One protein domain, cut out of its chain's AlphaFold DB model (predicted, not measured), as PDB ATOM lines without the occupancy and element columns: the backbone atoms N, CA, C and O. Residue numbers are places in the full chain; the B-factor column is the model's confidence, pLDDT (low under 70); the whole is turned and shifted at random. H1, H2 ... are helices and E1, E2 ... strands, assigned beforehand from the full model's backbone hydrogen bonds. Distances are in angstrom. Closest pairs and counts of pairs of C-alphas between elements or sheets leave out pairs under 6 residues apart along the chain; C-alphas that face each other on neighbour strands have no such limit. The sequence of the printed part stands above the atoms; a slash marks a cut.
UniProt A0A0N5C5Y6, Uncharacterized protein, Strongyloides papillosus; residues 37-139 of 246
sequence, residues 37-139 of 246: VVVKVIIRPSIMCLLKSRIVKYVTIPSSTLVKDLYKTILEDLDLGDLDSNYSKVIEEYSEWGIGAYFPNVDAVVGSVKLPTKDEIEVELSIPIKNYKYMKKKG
ATOM      1  N   VAL A  37     165.922 105.760 193.420       92.50
ATOM      2  CA  VAL A  37     166.425 107.085 193.749       92.50
ATOM      3  C   VAL A  37     165.258 107.918 194.246       92.50
ATOM      4  O   VAL A  37     164.227 108.029 193.580       92.50
ATOM      5  N   VAL A  38     165.419 108.526 195.419       93.19
ATOM      6  CA  VAL A  38     164.442 109.480 195.946       93.19
ATOM      7  C   VAL A  38     164.672 110.833 195.281       93.19
ATOM      8  O   VAL A  38     165.747 111.425 195.378       93.19
ATOM      9  N   VAL A  39     163.643 111.338 194.613       93.06
ATOM     10  CA  VAL A  39     163.646 112.620 193.915       93.06
ATOM     11  C   VAL A  39     162.751 113.597 194.659       93.06
ATOM     12  O   VAL A  39     161.574 113.334 194.915       93.06
ATOM     13  N   LYS A  40     163.296 114.765 194.984       94.12
ATOM     14  CA  LYS A  40     162.555 115.858 195.604       94.12
ATOM     15  C   LYS A  40     161.900 116.711 194.525       94.12
ATOM     16  O   LYS A  40     162.569 117.403 193.761       94.12
ATOM     17  N   VAL A  41     160.577 116.721 194.501       92.19
ATOM     18  CA  VAL A  41     159.774 117.452 193.521       92.19
ATOM     19  C   VAL A  41     159.190 118.710 194.159       92.19
ATOM     20  O   VAL A  41     158.470 118.650 195.157       92.19
ATOM     21  N   ILE A  42     159.483 119.869 193.574       89.44
ATOM     22  CA  ILE A  42     158.960 121.174 193.980       89.44
ATOM     23  C   ILE A  42     157.918 121.619 192.963       89.44
ATOM     24  O   ILE A  42     158.251 122.011 191.852       89.44
ATOM     25  N   ILE A  43     156.652 121.622 193.355       88.19
ATOM     26  CA  ILE A  43     155.551 122.061 192.501       88.19
ATOM     27  C   ILE A  43     155.257 123.535 192.778       88.19
ATOM     28  O   ILE A  43     154.970 123.919 193.917       88.19
ATOM     29  N   ARG A  44     155.294 124.359 191.729       85.81
ATOM     30  CA  ARG A  44     154.970 125.785 191.753       85.81
ATOM     31  C   ARG A  44     153.891 126.128 190.731       85.81
ATOM     32  O   ARG A  44     153.868 125.569 189.641       85.81
ATOM     33  N   PRO A  45     153.018 127.096 191.015       81.50
ATOM     34  CA  PRO A  45     152.137 127.647 189.997       81.50
ATOM     35  C   PRO A  45     152.940 128.425 188.935       81.50
ATOM     36  O   PRO A  45     153.793 129.241 189.266       81.50
ATOM     37  N   SER A  46     152.611 128.247 187.651       74.38
ATOM     38  CA  SER A  46     153.287 128.835 186.476       74.38
ATOM     39  C   SER A  46     153.098 130.347 186.305       74.38
ATOM     40  O   SER A  46     153.350 130.916 185.241       74.38
ATOM     41  N   ILE A  47     152.634 131.035 187.341       66.56
ATOM     42  CA  ILE A  47     152.651 132.491 187.372       66.56
ATOM     43  C   ILE A  47     154.046 132.896 187.801       66.56
ATOM     44  O   ILE A  47     154.460 132.526 188.894       66.56
ATOM     45  N   MET A  48     154.732 133.682 186.967       54.69
ATOM     46  CA  MET A  48     156.035 134.269 187.281       54.69
ATOM     47  C   MET A  48     156.181 134.600 188.771       54.69
ATOM     48  O   MET A  48     155.518 135.516 189.245       54.69
ATOM     49  N   CYS A  49     157.042 133.845 189.457       49.38
ATOM     50  CA  CYS A  49     157.863 134.178 190.629       49.38
ATOM     51  C   CYS A  49     157.212 134.817 191.877       49.38
ATOM     52  O   CYS A  49     157.929 135.095 192.836       49.38
ATOM     53  N   LEU A  50     155.910 135.110 191.888       53.69
ATOM     54  CA  LEU A  50     155.296 135.961 192.918       53.69
ATOM     55  C   LEU A  50     154.753 135.190 194.117       53.69
ATOM     56  O   LEU A  50     154.544 135.784 195.173       53.69
ATOM     57  N   LEU A  51     154.550 133.884 193.973       59.91
ATOM     58  CA  LEU A  51     154.070 133.051 195.062       59.91
ATOM     59  C   LEU A  51     155.265 132.359 195.717       59.91
ATOM     60  O   LEU A  51     156.030 131.653 195.065       59.91
ATOM     61  N   LYS A  52     155.427 132.589 197.025       70.56
ATOM     62  CA  LYS A  52     156.337 131.798 197.873       70.56
ATOM     63  C   LYS A  52     155.821 130.369 198.064       70.56
ATOM     64  O   LYS A  52     156.574 129.495 198.489       70.56
ATOM     65  N   SER A  53     154.550 130.159 197.745       75.62
ATOM     66  CA  SER A  53     153.837 128.898 197.786       75.62
ATOM     67  C   SER A  53     154.519 127.865 196.904       75.62
ATOM     68  O   SER A  53     154.674 128.042 195.693       75.62
ATOM     69  N   ARG A  54     154.912 126.761 197.529       86.44
ATOM     70  CA  ARG A  54     155.444 125.582 196.856       86.44
ATOM     71  C   ARG A  54     154.945 124.345 197.577       86.44
ATOM     72  O   ARG A  54     154.914 124.324 198.804       86.44
ATOM     73  N   ILE A  55     154.597 123.319 196.814       86.88
ATOM     74  CA  ILE A  55     154.344 121.990 197.369       86.88
ATOM     75  C   ILE A  55     155.632 121.200 197.185       86.88
ATOM     76  O   ILE A  55     156.154 121.130 196.076       86.88
ATOM     77  N   VAL A  56     156.150 120.631 198.268       91.81
ATOM     78  CA  VAL A  56     157.297 119.723 198.206       91.81
ATOM     79  C   VAL A  56     156.775 118.300 198.334       91.81
ATOM     80  O   VAL A  56     155.997 117.998 199.242       91.81
ATOM     81  N   LYS A  57     157.174 117.441 197.402       93.75
ATOM     82  CA  LYS A  57     156.895 116.007 197.397       93.75
ATOM     83  C   LYS A  57     158.194 115.245 197.195       93.75
ATOM     84  O   LYS A  57     159.160 115.790 196.673       93.75
ATOM     85  N   TYR A  58     158.191 113.998 197.624       94.44
ATOM     86  CA  TYR A  58     159.279 113.064 197.405       94.44
ATOM     87  C   TYR A  58     158.701 111.899 196.620       94.44
ATOM     88  O   TYR A  58     157.640 111.396 196.987       94.44
ATOM     89  N   VAL A  59     159.363 111.555 195.525       94.44
ATOM     90  CA  VAL A  59     158.962 110.491 194.606       94.44
ATOM     91  C   VAL A  59     160.105 109.494 194.525       94.44
ATOM     92  O   VAL A  59     161.264 109.898 194.449       94.44
ATOM     93  N   THR A  60     159.786 108.207 194.540       94.44
ATOM     94  CA  THR A  60     160.772 107.139 194.368       94.44
ATOM     95  C   THR A  60     160.797 106.734 192.899       94.44
ATOM     96  O   THR A  60     159.781 106.309 192.360       94.44
ATOM     97  N   ILE A  61     161.947 106.885 192.245       94.44
ATOM     98  CA  ILE A  61     162.129 106.599 190.818       94.44
ATOM     99  C   ILE A  61     163.098 105.420 190.667       94.44
ATOM    100  O   ILE A  61     164.141 105.431 191.323       94.44
ATOM    101  N   PRO A  62     162.822 104.422 189.810       94.75
ATOM    102  CA  PRO A  62     163.795 103.376 189.506       94.75
ATOM    103  C   PRO A  62     165.119 103.976 189.014       94.75
ATOM    104  O   PRO A  62     165.144 104.843 188.142       94.75
ATOM    105  N   SER A  63     166.250 103.518 189.547       94.00
ATOM    106  CA  SER A  63     167.575 104.020 189.147       94.00
ATOM    107  C   SER A  63     167.867 103.811 187.659       94.00
ATOM    108  O   SER A  63     168.640 104.576 187.079       94.00
ATOM    109  N   SER A  64     167.222 102.812 187.047       94.50
ATOM    110  CA  SER A  64     167.286 102.461 185.628       94.50
ATOM    111  C   SER A  64     166.479 103.392 184.718       94.50
ATOM    112  O   SER A  64     166.661 103.347 183.500       94.50
ATOM    113  N   THR A  65     165.616 104.254 185.270       94.56
ATOM    114  CA  THR A  65     164.859 105.244 184.494       94.56
ATOM    115  C   THR A  65     165.820 106.164 183.750       94.56
ATOM    116  O   THR A  65     166.785 106.665 184.325       94.56
ATOM    117  N   LEU A  66     165.563 106.410 182.465       92.88
ATOM    118  CA  LEU A  66     166.356 107.353 181.682       92.88
ATOM    119  C   LEU A  66     166.029 108.785 182.105       92.88
ATOM    120  O   LEU A  66     164.878 109.116 182.385       92.88
ATOM    121  N   VAL A  67     167.026 109.668 182.099       90.31
ATOM    122  CA  VAL A  67     166.845 111.078 182.476       90.31
ATOM    123  C   VAL A  67     165.757 111.759 181.637       90.31
ATOM    124  O   VAL A  67     164.959 112.525 182.178       90.31
ATOM    125  N   LYS A  68     165.664 111.458 180.336       88.31
ATOM    126  CA  LYS A  68     164.591 111.975 179.466       88.31
ATOM    127  C   LYS A  68     163.178 111.552 179.896       88.31
ATOM    128  O   LYS A  68     162.229 112.301 179.678       88.31
ATOM    129  N   ASP A  69     163.050 110.400 180.550       90.75
ATOM    130  CA  ASP A  69     161.778 109.841 181.019       90.75
ATOM    131  C   ASP A  69     161.464 110.229 182.477       90.75
ATOM    132  O   ASP A  69     160.362 109.971 182.972       90.75
ATOM    133  N   LEU A  70     162.397 110.898 183.167       90.31
ATOM    134  CA  LEU A  70     162.269 111.291 184.572       90.31
ATOM    135  C   LEU A  70     161.002 112.116 184.827       90.31
ATOM    136  O   LEU A  70     160.231 111.804 185.732       90.31
ATOM    137  N   TYR A  71     160.750 113.148 184.017       87.38
ATOM    138  CA  TYR A  71     159.562 113.991 184.185       87.38
ATOM    139  C   TYR A  71     158.265 113.219 183.995       87.38
ATOM    140  O   TYR A  71     157.333 113.404 184.774       87.38
ATOM    141  N   LYS A  72     158.198 112.363 182.973       88.88
ATOM    142  CA  LYS A  72     157.016 111.542 182.709       88.88
ATOM    143  C   LYS A  72     156.729 110.632 183.903       88.88
ATOM    144  O   LYS A  72     155.609 110.632 184.398       88.88
ATOM    145  N   THR A  73     157.762 109.965 184.411       92.31
ATOM    146  CA  THR A  73     157.663 109.072 185.573       92.31
ATOM    147  C   THR A  73     157.192 109.826 186.823       92.31
ATOM    148  O   THR A  73     156.281 109.377 187.510       92.31
ATOM    149  N   ILE A  74     157.735 111.025 187.084       91.94
ATOM    150  CA  ILE A  74     157.284 111.893 188.188       91.94
ATOM    151  C   ILE A  74     155.811 112.292 188.021       91.94
ATOM    152  O   ILE A  74     155.065 112.343 188.997       91.94
ATOM    153  N   LEU A  75     155.388 112.636 186.801       89.12
ATOM    154  CA  LEU A  75     154.003 113.021 186.548       89.12
ATOM    155  C   LEU A  75     153.056 111.834 186.746       89.12
ATOM    156  O   LEU A  75     151.988 112.020 187.316       89.12
ATOM    157  N   GLU A  76     153.430 110.633 186.321       90.19
ATOM    158  CA  GLU A  76     152.631 109.425 186.540       90.19
ATOM    159  C   GLU A  76     152.488 109.109 188.038       90.19
ATOM    160  O   GLU A  76     151.362 108.957 188.506       90.19
ATOM    161  N   ASP A  77     153.582 109.139 188.806       92.25
ATOM    162  CA  ASP A  77     153.568 108.877 190.258       92.25
ATOM    163  C   ASP A  77     152.710 109.882 191.051       92.25
ATOM    164  O   ASP A  77     152.020 109.539 192.010       92.25
ATOM    165  N   LEU A  78     152.692 111.149 190.626       89.94
ATOM    166  CA  LEU A  78     151.922 112.196 191.301       89.94
ATOM    167  C   LEU A  78     150.423 112.219 190.933       89.94
ATOM    168  O   LEU A  78     149.692 113.082 191.445       89.94
ATOM    169  N   ASP A  79     149.957 111.292 190.089       88.00
ATOM    170  CA  ASP A  79     148.648 111.304 189.418       88.00
ATOM    171  C   ASP A  79     148.442 112.563 188.555       88.00
ATOM    172  O   ASP A  79     147.390 113.212 188.579       88.00
ATOM    173  N   LEU A  80     149.489 112.961 187.833       81.38
ATOM    174  CA  LEU A  80     149.536 114.136 186.961       81.38
ATOM    175  C   LEU A  80     149.555 113.827 185.470       81.38
ATOM    176  O   LEU A  80     149.680 114.760 184.677       81.38
ATOM    177  N   GLY A  81     149.374 112.569 185.073       72.38
ATOM    178  CA  GLY A  81     149.293 112.184 183.658       72.38
ATOM    179  C   GLY A  81     148.201 112.933 182.878       72.38
ATOM    180  O   GLY A  81     148.378 113.229 181.701       72.38
ATOM    181  N   ASP A  82     147.120 113.335 183.557       72.50
ATOM    182  CA  ASP A  82     146.010 114.104 182.978       72.50
ATOM    183  C   ASP A  82     146.293 115.609 182.845       72.50
ATOM    184  O   ASP A  82     145.434 116.355 182.356       72.50
ATOM    185  N   LEU A  83     147.463 116.108 183.283       71.19
ATOM    186  CA  LEU A  83     147.872 117.465 182.924       71.19
ATOM    187  C   LEU A  83     148.079 117.508 181.411       71.19
ATOM    188  O   LEU A  83     149.149 117.183 180.918       71.19
ATOM    189  N   ASP A  84     147.006 117.917 180.727       58.34
ATOM    190  CA  ASP A  84     146.880 118.369 179.342       58.34
ATOM    191  C   ASP A  84     148.176 118.217 178.538       58.34
ATOM    192  O   ASP A  84     149.120 118.943 178.821       58.34
ATOM    193  N   SER A  85     148.180 117.349 177.513       60.06
ATOM    194  CA  SER A  85     149.264 117.051 176.542       60.06
ATOM    195  C   SER A  85     150.186 118.217 176.136       60.06
ATOM    196  O   SER A  85     151.333 118.023 175.733       60.06
ATOM    197  N   ASN A  86     149.711 119.451 176.279       59.03
ATOM    198  CA  ASN A  86     150.508 120.670 176.253       59.03
ATOM    199  C   ASN A  86     151.656 120.709 177.288       59.03
ATOM    200  O   ASN A  86     152.602 121.462 177.086       59.03
ATOM    201  N   TYR A  87     151.617 119.926 178.370       62.88
ATOM    202  CA  TYR A  87     152.662 119.884 179.396       62.88
ATOM    203  C   TYR A  87     153.943 119.234 178.904       62.88
ATOM    204  O   TYR A  87     155.018 119.796 179.093       62.88
ATOM    205  N   SER A  88     153.819 118.108 178.204       56.28
ATOM    206  CA  SER A  88     154.946 117.454 177.542       56.28
ATOM    207  C   SER A  88     155.634 118.408 176.561       56.28
ATOM    208  O   SER A  88     156.854 118.508 176.573       56.28
ATOM    209  N   LYS A  89     154.857 119.215 175.818       56.44
ATOM    210  CA  LYS A  89     155.397 120.249 174.914       56.44
ATOM    211  C   LYS A  89     156.137 121.368 175.642       56.44
ATOM    212  O   LYS A  89     157.182 121.803 175.181       56.44
ATOM    213  N   VAL A  90     155.609 121.836 176.775       52.25
ATOM    214  CA  VAL A  90     156.289 122.853 177.593       52.25
ATOM    215  C   VAL A  90     157.591 122.282 178.159       52.25
ATOM    216  O   VAL A  90     158.603 122.963 178.167       52.25
ATOM    217  N   ILE A  91     157.614 121.023 178.588       54.84
ATOM    218  CA  ILE A  91     158.833 120.395 179.116       54.84
ATOM    219  C   ILE A  91     159.911 120.255 178.026       54.84
ATOM    220  O   ILE A  91     161.074 120.548 178.299       54.84
ATOM    221  N   GLU A  92     159.529 119.882 176.802       54.34
ATOM    222  CA  GLU A  92     160.426 119.859 175.636       54.34
ATOM    223  C   GLU A  92     160.943 121.261 175.278       54.34
ATOM    224  O   GLU A  92     162.134 121.444 175.065       54.34
ATOM    225  N   GLU A  93     160.086 122.285 175.275       49.78
ATOM    226  CA  GLU A  93     160.486 123.662 174.942       49.78
ATOM    227  C   GLU A  93     161.427 124.273 175.999       49.78
ATOM    228  O   GLU A  93     162.318 125.060 175.683       49.78
ATOM    229  N   TYR A  94     161.282 123.873 177.266       49.62
ATOM    230  CA  TYR A  94     162.171 124.300 178.344       49.62
ATOM    231  C   TYR A  94     163.441 123.449 178.468       49.62
ATOM    232  O   TYR A  94     164.288 123.797 179.287       49.62
ATOM    233  N   SER A  95     163.645 122.384 177.682       50.62
ATOM    234  CA  SER A  95     164.841 121.535 177.805       50.62
ATOM    235  C   SER A  95     166.147 122.251 177.438       50.62
ATOM    236  O   SER A  95     167.195 121.853 177.943       50.62
ATOM    237  N   GLU A  96     166.094 123.335 176.651       47.25
ATOM    238  CA  GLU A  96     167.263 124.182 176.336       47.25
ATOM    239  C   GLU A  96     167.808 124.954 177.556       47.25
ATOM    240  O   GLU A  96     168.996 125.257 177.610       47.25
ATOM    241  N   TRP A  97     166.970 125.227 178.565       49.78
ATOM    242  CA  TRP A  97     167.364 125.849 179.846       49.78
ATOM    243  C   TRP A  97     167.067 124.956 181.068       49.78
ATOM    244  O   TRP A  97     167.269 125.368 182.209       49.78
ATOM    245  N   GLY A  98     166.543 123.752 180.827       61.72
ATOM    246  CA  GLY A  98     165.974 122.826 181.808       61.72
ATOM    247  C   GLY A  98     166.890 121.638 182.083       61.72
ATOM    248  O   GLY A  98     168.083 121.820 182.306       61.72
ATOM    249  N   ILE A  99     166.350 120.409 182.078       58.69
ATOM    250  CA  ILE A  99     167.121 119.183 182.376       58.69
ATOM    251  C   ILE A  99     168.413 119.099 181.556       58.69
ATOM    252  O   ILE A  99     169.423 118.704 182.119       58.69
ATOM    253  N   GLY A 100     168.441 119.546 180.297       61.53
ATOM    254  CA  GLY A 100     169.662 119.531 179.483       61.53
ATOM    255  C   GLY A 100     170.828 120.339 180.072       61.53
ATOM    256  O   GLY A 100     171.985 119.985 179.859       61.53
ATOM    257  N   ALA A 101     170.549 121.374 180.874       66.88
ATOM    258  CA  ALA A 101     171.576 122.158 181.559       66.88
ATOM    259  C   ALA A 101     172.171 121.432 182.782       66.88
ATOM    260  O   ALA A 101     173.333 121.647 183.119       66.88
ATOM    261  N   TYR A 102     171.385 120.578 183.443       69.19
ATOM    262  CA  TYR A 102     171.811 119.813 184.624       69.19
ATOM    263  C   TYR A 102     172.292 118.400 184.278       69.19
ATOM    264  O   TYR A 102     173.115 117.829 184.990       69.19
ATOM    265  N   PHE A 103     171.792 117.852 183.175       77.62
ATOM    266  CA  PHE A 103     172.025 116.499 182.706       77.62
ATOM    267  C   PHE A 103     172.443 116.563 181.231       77.62
ATOM    268  O   PHE A 103     171.601 116.467 180.338       77.62
ATOM    269  N   PRO A 104     173.747 116.718 180.948       78.25
ATOM    270  CA  PRO A 104     174.241 116.824 179.576       78.25
ATOM    271  C   PRO A 104     174.014 115.541 178.761       78.25
ATOM    272  O   PRO A 104     174.073 115.573 177.536       78.25
ATOM    273  N   ASN A 105     173.750 114.412 179.430       86.19
ATOM    274  CA  ASN A 105     173.399 113.147 178.801       86.19
ATOM    275  C   ASN A 105     171.965 112.745 179.180       86.19
ATOM    276  O   ASN A 105     171.729 112.200 180.257       86.19
ATOM    277  N   VAL A 106     171.015 113.013 178.286       86.19
ATOM    278  CA  VAL A 106     169.588 112.695 178.479       86.19
ATOM    279  C   VAL A 106     169.274 111.196 178.380       86.19
ATOM    280  O   VAL A 106     168.231 110.761 178.866       86.19
ATOM    281  N   ASP A 107     170.181 110.412 177.791       91.00
ATOM    282  CA  ASP A 107     170.101 108.949 177.697       91.00
ATOM    283  C   ASP A 107     170.826 108.245 178.858       91.00
ATOM    284  O   ASP A 107     170.873 107.018 178.911       91.00
ATOM    285  N   ALA A 108     171.394 108.999 179.806       91.62
ATOM    286  CA  ALA A 108     171.901 108.420 181.043       91.62
ATOM    287  C   ALA A 108     170.743 107.905 181.912       91.62
ATOM    288  O   ALA A 108     169.641 108.458 181.907       91.62
ATOM    289  N   VAL A 109     171.021 106.872 182.705       94.19
ATOM    290  CA  VAL A 109     170.103 106.398 183.746       94.19
ATOM    291  C   VAL A 109     170.208 107.298 184.978       94.19
ATOM    292  O   VAL A 109     171.303 107.741 185.336       94.19
ATOM    293  N   VAL A 110     169.087 107.561 185.646       91.81
ATOM    294  CA  VAL A 110     168.977 108.480 186.789       91.81
ATOM    295  C   VAL A 110     169.949 108.113 187.915       91.81
ATOM    296  O   VAL A 110     170.608 108.998 188.458       91.81
ATOM    297  N   GLY A 111     170.129 106.821 188.211       90.81
ATOM    298  CA  GLY A 111     171.055 106.354 189.253       90.81
ATOM    299  C   GLY A 111     172.536 106.614 188.967       90.81
ATOM    300  O   GLY A 111     173.354 106.598 189.881       90.81
ATOM    301  N   SER A 112     172.901 106.885 187.711       90.25
ATOM    302  CA  SER A 112     174.285 107.187 187.323       90.25
ATOM    303  C   SER A 112     174.637 108.675 187.409       90.25
ATOM    304  O   SER A 112     175.805 109.050 187.259       90.25
ATOM    305  N   VAL A 113     173.646 109.541 187.641       87.88
ATOM    306  CA  VAL A 113     173.850 110.989 187.641       87.88
ATOM    307  C   VAL A 113     174.529 111.413 188.940       87.88
ATOM    308  O   VAL A 113     173.922 111.446 190.007       87.88
ATOM    309  N   LYS A 114     175.794 111.825 188.834       79.38
ATOM    310  CA  LYS A 114     176.504 112.500 189.924       79.38
ATOM    311  C   LYS A 114     176.098 113.967 189.978       79.38
ATOM    312  O   LYS A 114     176.412 114.736 189.070       79.38
ATOM    313  N   LEU A 115     175.427 114.362 191.052       77.06
ATOM    314  CA  LEU A 115     175.064 115.752 191.284       77.06
ATOM    315  C   LEU A 115     176.252 116.540 191.867       77.06
ATOM    316  O   LEU A 115     176.922 116.050 192.772       77.06
ATOM    317  N   PRO A 116     176.516 117.779 191.409       66.69
ATOM    318  CA  PRO A 116     177.695 118.532 191.842       66.69
ATOM    319  C   PRO A 116     177.666 119.022 193.297       66.69
ATOM    320  O   PRO A 116     178.706 119.404 193.825       66.69
ATOM    321  N   THR A 117     176.484 119.131 193.916       60.72
ATOM    322  CA  THR A 117     176.315 119.914 195.162       60.72
ATOM    323  C   THR A 117     175.344 119.332 196.190       60.72
ATOM    324  O   THR A 117     175.276 119.861 197.298       60.72
ATOM    325  N   LYS A 118     174.586 118.281 195.862       70.75
ATOM    326  CA  LYS A 118     173.608 117.653 196.761       70.75
ATOM    327  C   LYS A 118     173.493 116.169 196.447       70.75
ATOM    328  O   LYS A 118     173.529 115.814 195.278       70.75
ATOM    329  N   ASP A 119     173.237 115.356 197.463       80.19
ATOM    330  CA  ASP A 119     172.966 113.920 197.299       80.19
ATOM    331  C   ASP A 119     171.531 113.637 196.805       80.19
ATOM    332  O   ASP A 119     171.145 112.489 196.616       80.19
ATOM    333  N   GLU A 120     170.728 114.684 196.575       85.81
ATOM    334  CA  GLU A 120     169.317 114.590 196.188       85.81
ATOM    335  C   GLU A 120     169.046 115.302 194.859       85.81
ATOM    336  O   GLU A 120     169.377 116.482 194.688       85.81
ATOM    337  N   ILE A 121     168.362 114.611 193.942       89.25
ATOM    338  CA  ILE A 121     167.846 115.209 192.706       89.25
ATOM    339  C   ILE A 121     166.652 116.097 193.065       89.25
ATOM    340  O   ILE A 121     165.663 115.626 193.627       89.25
ATOM    341  N   GLU A 122     166.735 117.384 192.723       89.88
ATOM    342  CA  GLU A 122     165.652 118.352 192.912       89.88
ATOM    343  C   GLU A 122     165.051 118.727 191.553       89.88
ATOM    344  O   GLU A 122     165.751 119.226 190.672       89.88
ATOM    345  N   VAL A 123     163.751 118.490 191.384       88.12
ATOM    346  CA  VAL A 123     163.005 118.780 190.152       88.12
ATOM    347  C   VAL A 123     161.940 119.829 190.442       88.12
ATOM    348  O   VAL A 123     161.122 119.651 191.343       88.12
ATOM    349  N   GLU A 124     161.912 120.920 189.676       87.62
ATOM    350  CA  GLU A 124     160.882 121.957 189.805       87.62
ATOM    351  C   GLU A 124     159.812 121.805 188.713       87.62
ATOM    352  O   GLU A 124     160.094 121.912 187.523       87.62
ATOM    353  N   LEU A 125     158.561 121.590 189.126       86.44
ATOM    354  CA  LEU A 125     157.392 121.553 188.255       86.44
ATOM    355  C   LEU A 125     156.635 122.872 188.353       86.44
ATOM    356  O   LEU A 125     155.963 123.151 189.341       86.44
ATOM    357  N   SER A 126     156.684 123.667 187.295       83.88
ATOM    358  CA  SER A 126     155.721 124.749 187.089       83.88
ATOM    359  C   SER A 126     154.361 124.135 186.717       83.88
ATOM    360  O   SER A 126     154.378 123.148 185.997       83.88
ATOM    361  N   ILE A 127     153.204 124.653 187.167       81.75
ATOM    362  CA  ILE A 127     151.830 124.206 186.811       81.75
ATOM    363  C   ILE A 127     150.910 125.414 186.518       81.75
ATOM    364  O   ILE A 127     150.719 126.260 187.393       81.75
ATOM    365  N   PRO A 128     150.270 125.540 185.338       80.19
ATOM    366  CA  PRO A 128     149.309 126.577 185.030       80.19
ATOM    367  C   PRO A 128     148.200 126.663 186.057       80.19
ATOM    368  O   PRO A 128     147.610 125.665 186.459       80.19
ATOM    369  N   ILE A 129     147.802 127.895 186.352       76.19
ATOM    370  CA  ILE A 129     146.658 128.181 187.222       76.19
ATOM    371  C   ILE A 129     145.388 127.481 186.753       76.19
ATOM    372  O   ILE A 129     144.562 127.135 187.581       76.19
ATOM    373  N   LYS A 130     145.202 127.265 185.441       78.19
ATOM    374  CA  LYS A 130     144.013 126.558 184.932       78.19
ATOM    375  C   LYS A 130     143.835 125.176 185.584       78.19
ATOM    376  O   LYS A 130     142.704 124.732 185.737       78.19
ATOM    377  N   ASN A 131     144.922 124.579 186.079       79.38
ATOM    378  CA  ASN A 131     144.941 123.295 186.771       79.38
ATOM    379  C   ASN A 131     144.873 123.440 188.313       79.38
ATOM    380  O   ASN A 131     145.223 122.515 189.036       79.38
ATOM    381  N   TYR A 132     144.409 124.574 188.860       74.88
ATOM    382  CA  TYR A 132     144.397 124.846 190.313       74.88
ATOM    383  C   TYR A 132     143.629 123.826 191.157       74.88
ATOM    384  O   TYR A 132     143.983 123.604 192.314       74.88
ATOM    385  N   LYS A 133     142.587 123.196 190.598       79.38
ATOM    386  CA  LYS A 133     141.805 122.167 191.300       79.38
ATOM    387  C   LYS A 133     142.705 121.035 191.802       79.38
ATOM    388  O   LYS A 133     142.492 120.528 192.899       79.38
ATOM    389  N   TYR A 134     143.742 120.704 191.033       76.50
ATOM    390  CA  TYR A 134     144.758 119.741 191.433       76.50
ATOM    391  C   TYR A 134     145.572 120.230 192.638       76.50
ATOM    392  O   TYR A 134     145.690 119.521 193.636       76.50
ATOM    393  N   MET A 135     146.091 121.461 192.573       76.50
ATOM    394  CA  MET A 135     146.910 122.030 193.649       76.50
ATOM    395  C   MET A 135     146.133 122.081 194.970       76.50
ATOM    396  O   MET A 135     146.670 121.709 196.011       76.50
ATOM    397  N   LYS A 136     144.841 122.433 194.910       80.00
ATOM    398  CA  LYS A 136     143.934 122.386 196.063       80.00
ATOM    399  C   LYS A 136     143.798 120.965 196.628       80.00
ATOM    400  O   LYS A 136     143.952 120.776 197.830       80.00
ATOM    401  N   LYS A 137     143.580 119.951 195.776       83.50
ATOM    402  CA  LYS A 137     143.471 118.539 196.202       83.50
ATOM    403  C   LYS A 137     144.739 118.033 196.903       83.50
ATOM    404  O   LYS A 137     144.640 117.216 197.810       83.50
ATOM    405  N   LYS A 138     145.923 118.513 196.508       80.56
ATOM    406  CA  LYS A 138     147.210 118.109 197.109       80.56
ATOM    407  C   LYS A 138     147.658 119.002 198.281       80.56
ATOM    408  O   LYS A 138     148.801 118.875 198.716       80.56
ATOM    409  N   GLY A 139     146.771 119.853 198.808       74.75
ATOM    410  CA  GLY A 139     146.991 120.586 200.060       74.75
ATOM    411  C   GLY A 139     147.536 122.009 199.915       74.75
ATOM    412  O   GLY A 139     148.052 122.545 200.887       74.75
TER     413      GLY A 139
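Overview. This is residues 37 to 139 of the 246 residues of an uncharacterized protein of Strongyloides papillosus (UniProt A0A0N5C5Y6). A strongly twisted wall of three strands, E2, E1 and E3, has H1 packed beside E2 and H4 at the end where E1 and E3 finish. H2 and H3 lie beyond, H2 only grazing the sheet, while residues 103 to 120 loop past the other end. The printed part has 103 residues, ordered E1 E2 H1 H2 H3 E3 H4, class mixed; the sheet, order E2 E1 E3, is mixed. It is compact, radius of gyration of the C-alphas 13.5 A, spanning 36 by 25 by 25 A.

Arrangement. E1, residues 37 to 45, and E2, residues 55 to 62, form an antiparallel hairpin at 146 degrees; N 41 and O 57 are 2.8 A apart. E3, residues 121 to 127, is parallel to E1 at 27 degrees; N 42 and O 123 are 2.8 A apart. H1, residues 67 to 77, is on the sheet, over none of its strands, with a height of 4.2 A, only just above the sheet's level; its closest C-alphas to E2 are those of Ile 74 and Val 59, 6.8 A. H4, residues 129 to 137, is on the sheet; the C-alphas of Pro 45 and Ile 129 are E1's and H4's closest, 6.2 A. H2, residues 86 to 96, and H3, residues 99 to 102, are close but not clearly touching, at C-alphas 95 and 101, 7.7 A. O i to N i+4 pairs within hydrogen-bond range are 5 of 7 in H1, 6 of 7 in H2 and 2 of 5 in H4, which has 4 of 6 O i to N i+3; H3 is too short for an O i to N i+4 pair.

Along the chain. E1 runs 25.3 A from C-alpha 37 at (166.425, 107.085, 193.749), E2 22.3 A, E3 19.3 A. H1 measures 15.5 A, H2 17.1 A, H3 5.2 A, and H4 13.6 A, ending at C-alpha 137 (143.471, 118.539, 196.202).

Size, cuts and confidence. The printed part has no cut. The link from H3 to E3 is long, 18 residues. Residues 47 to 51, 84 to 102 and 116 to 117 have pLDDT under 70.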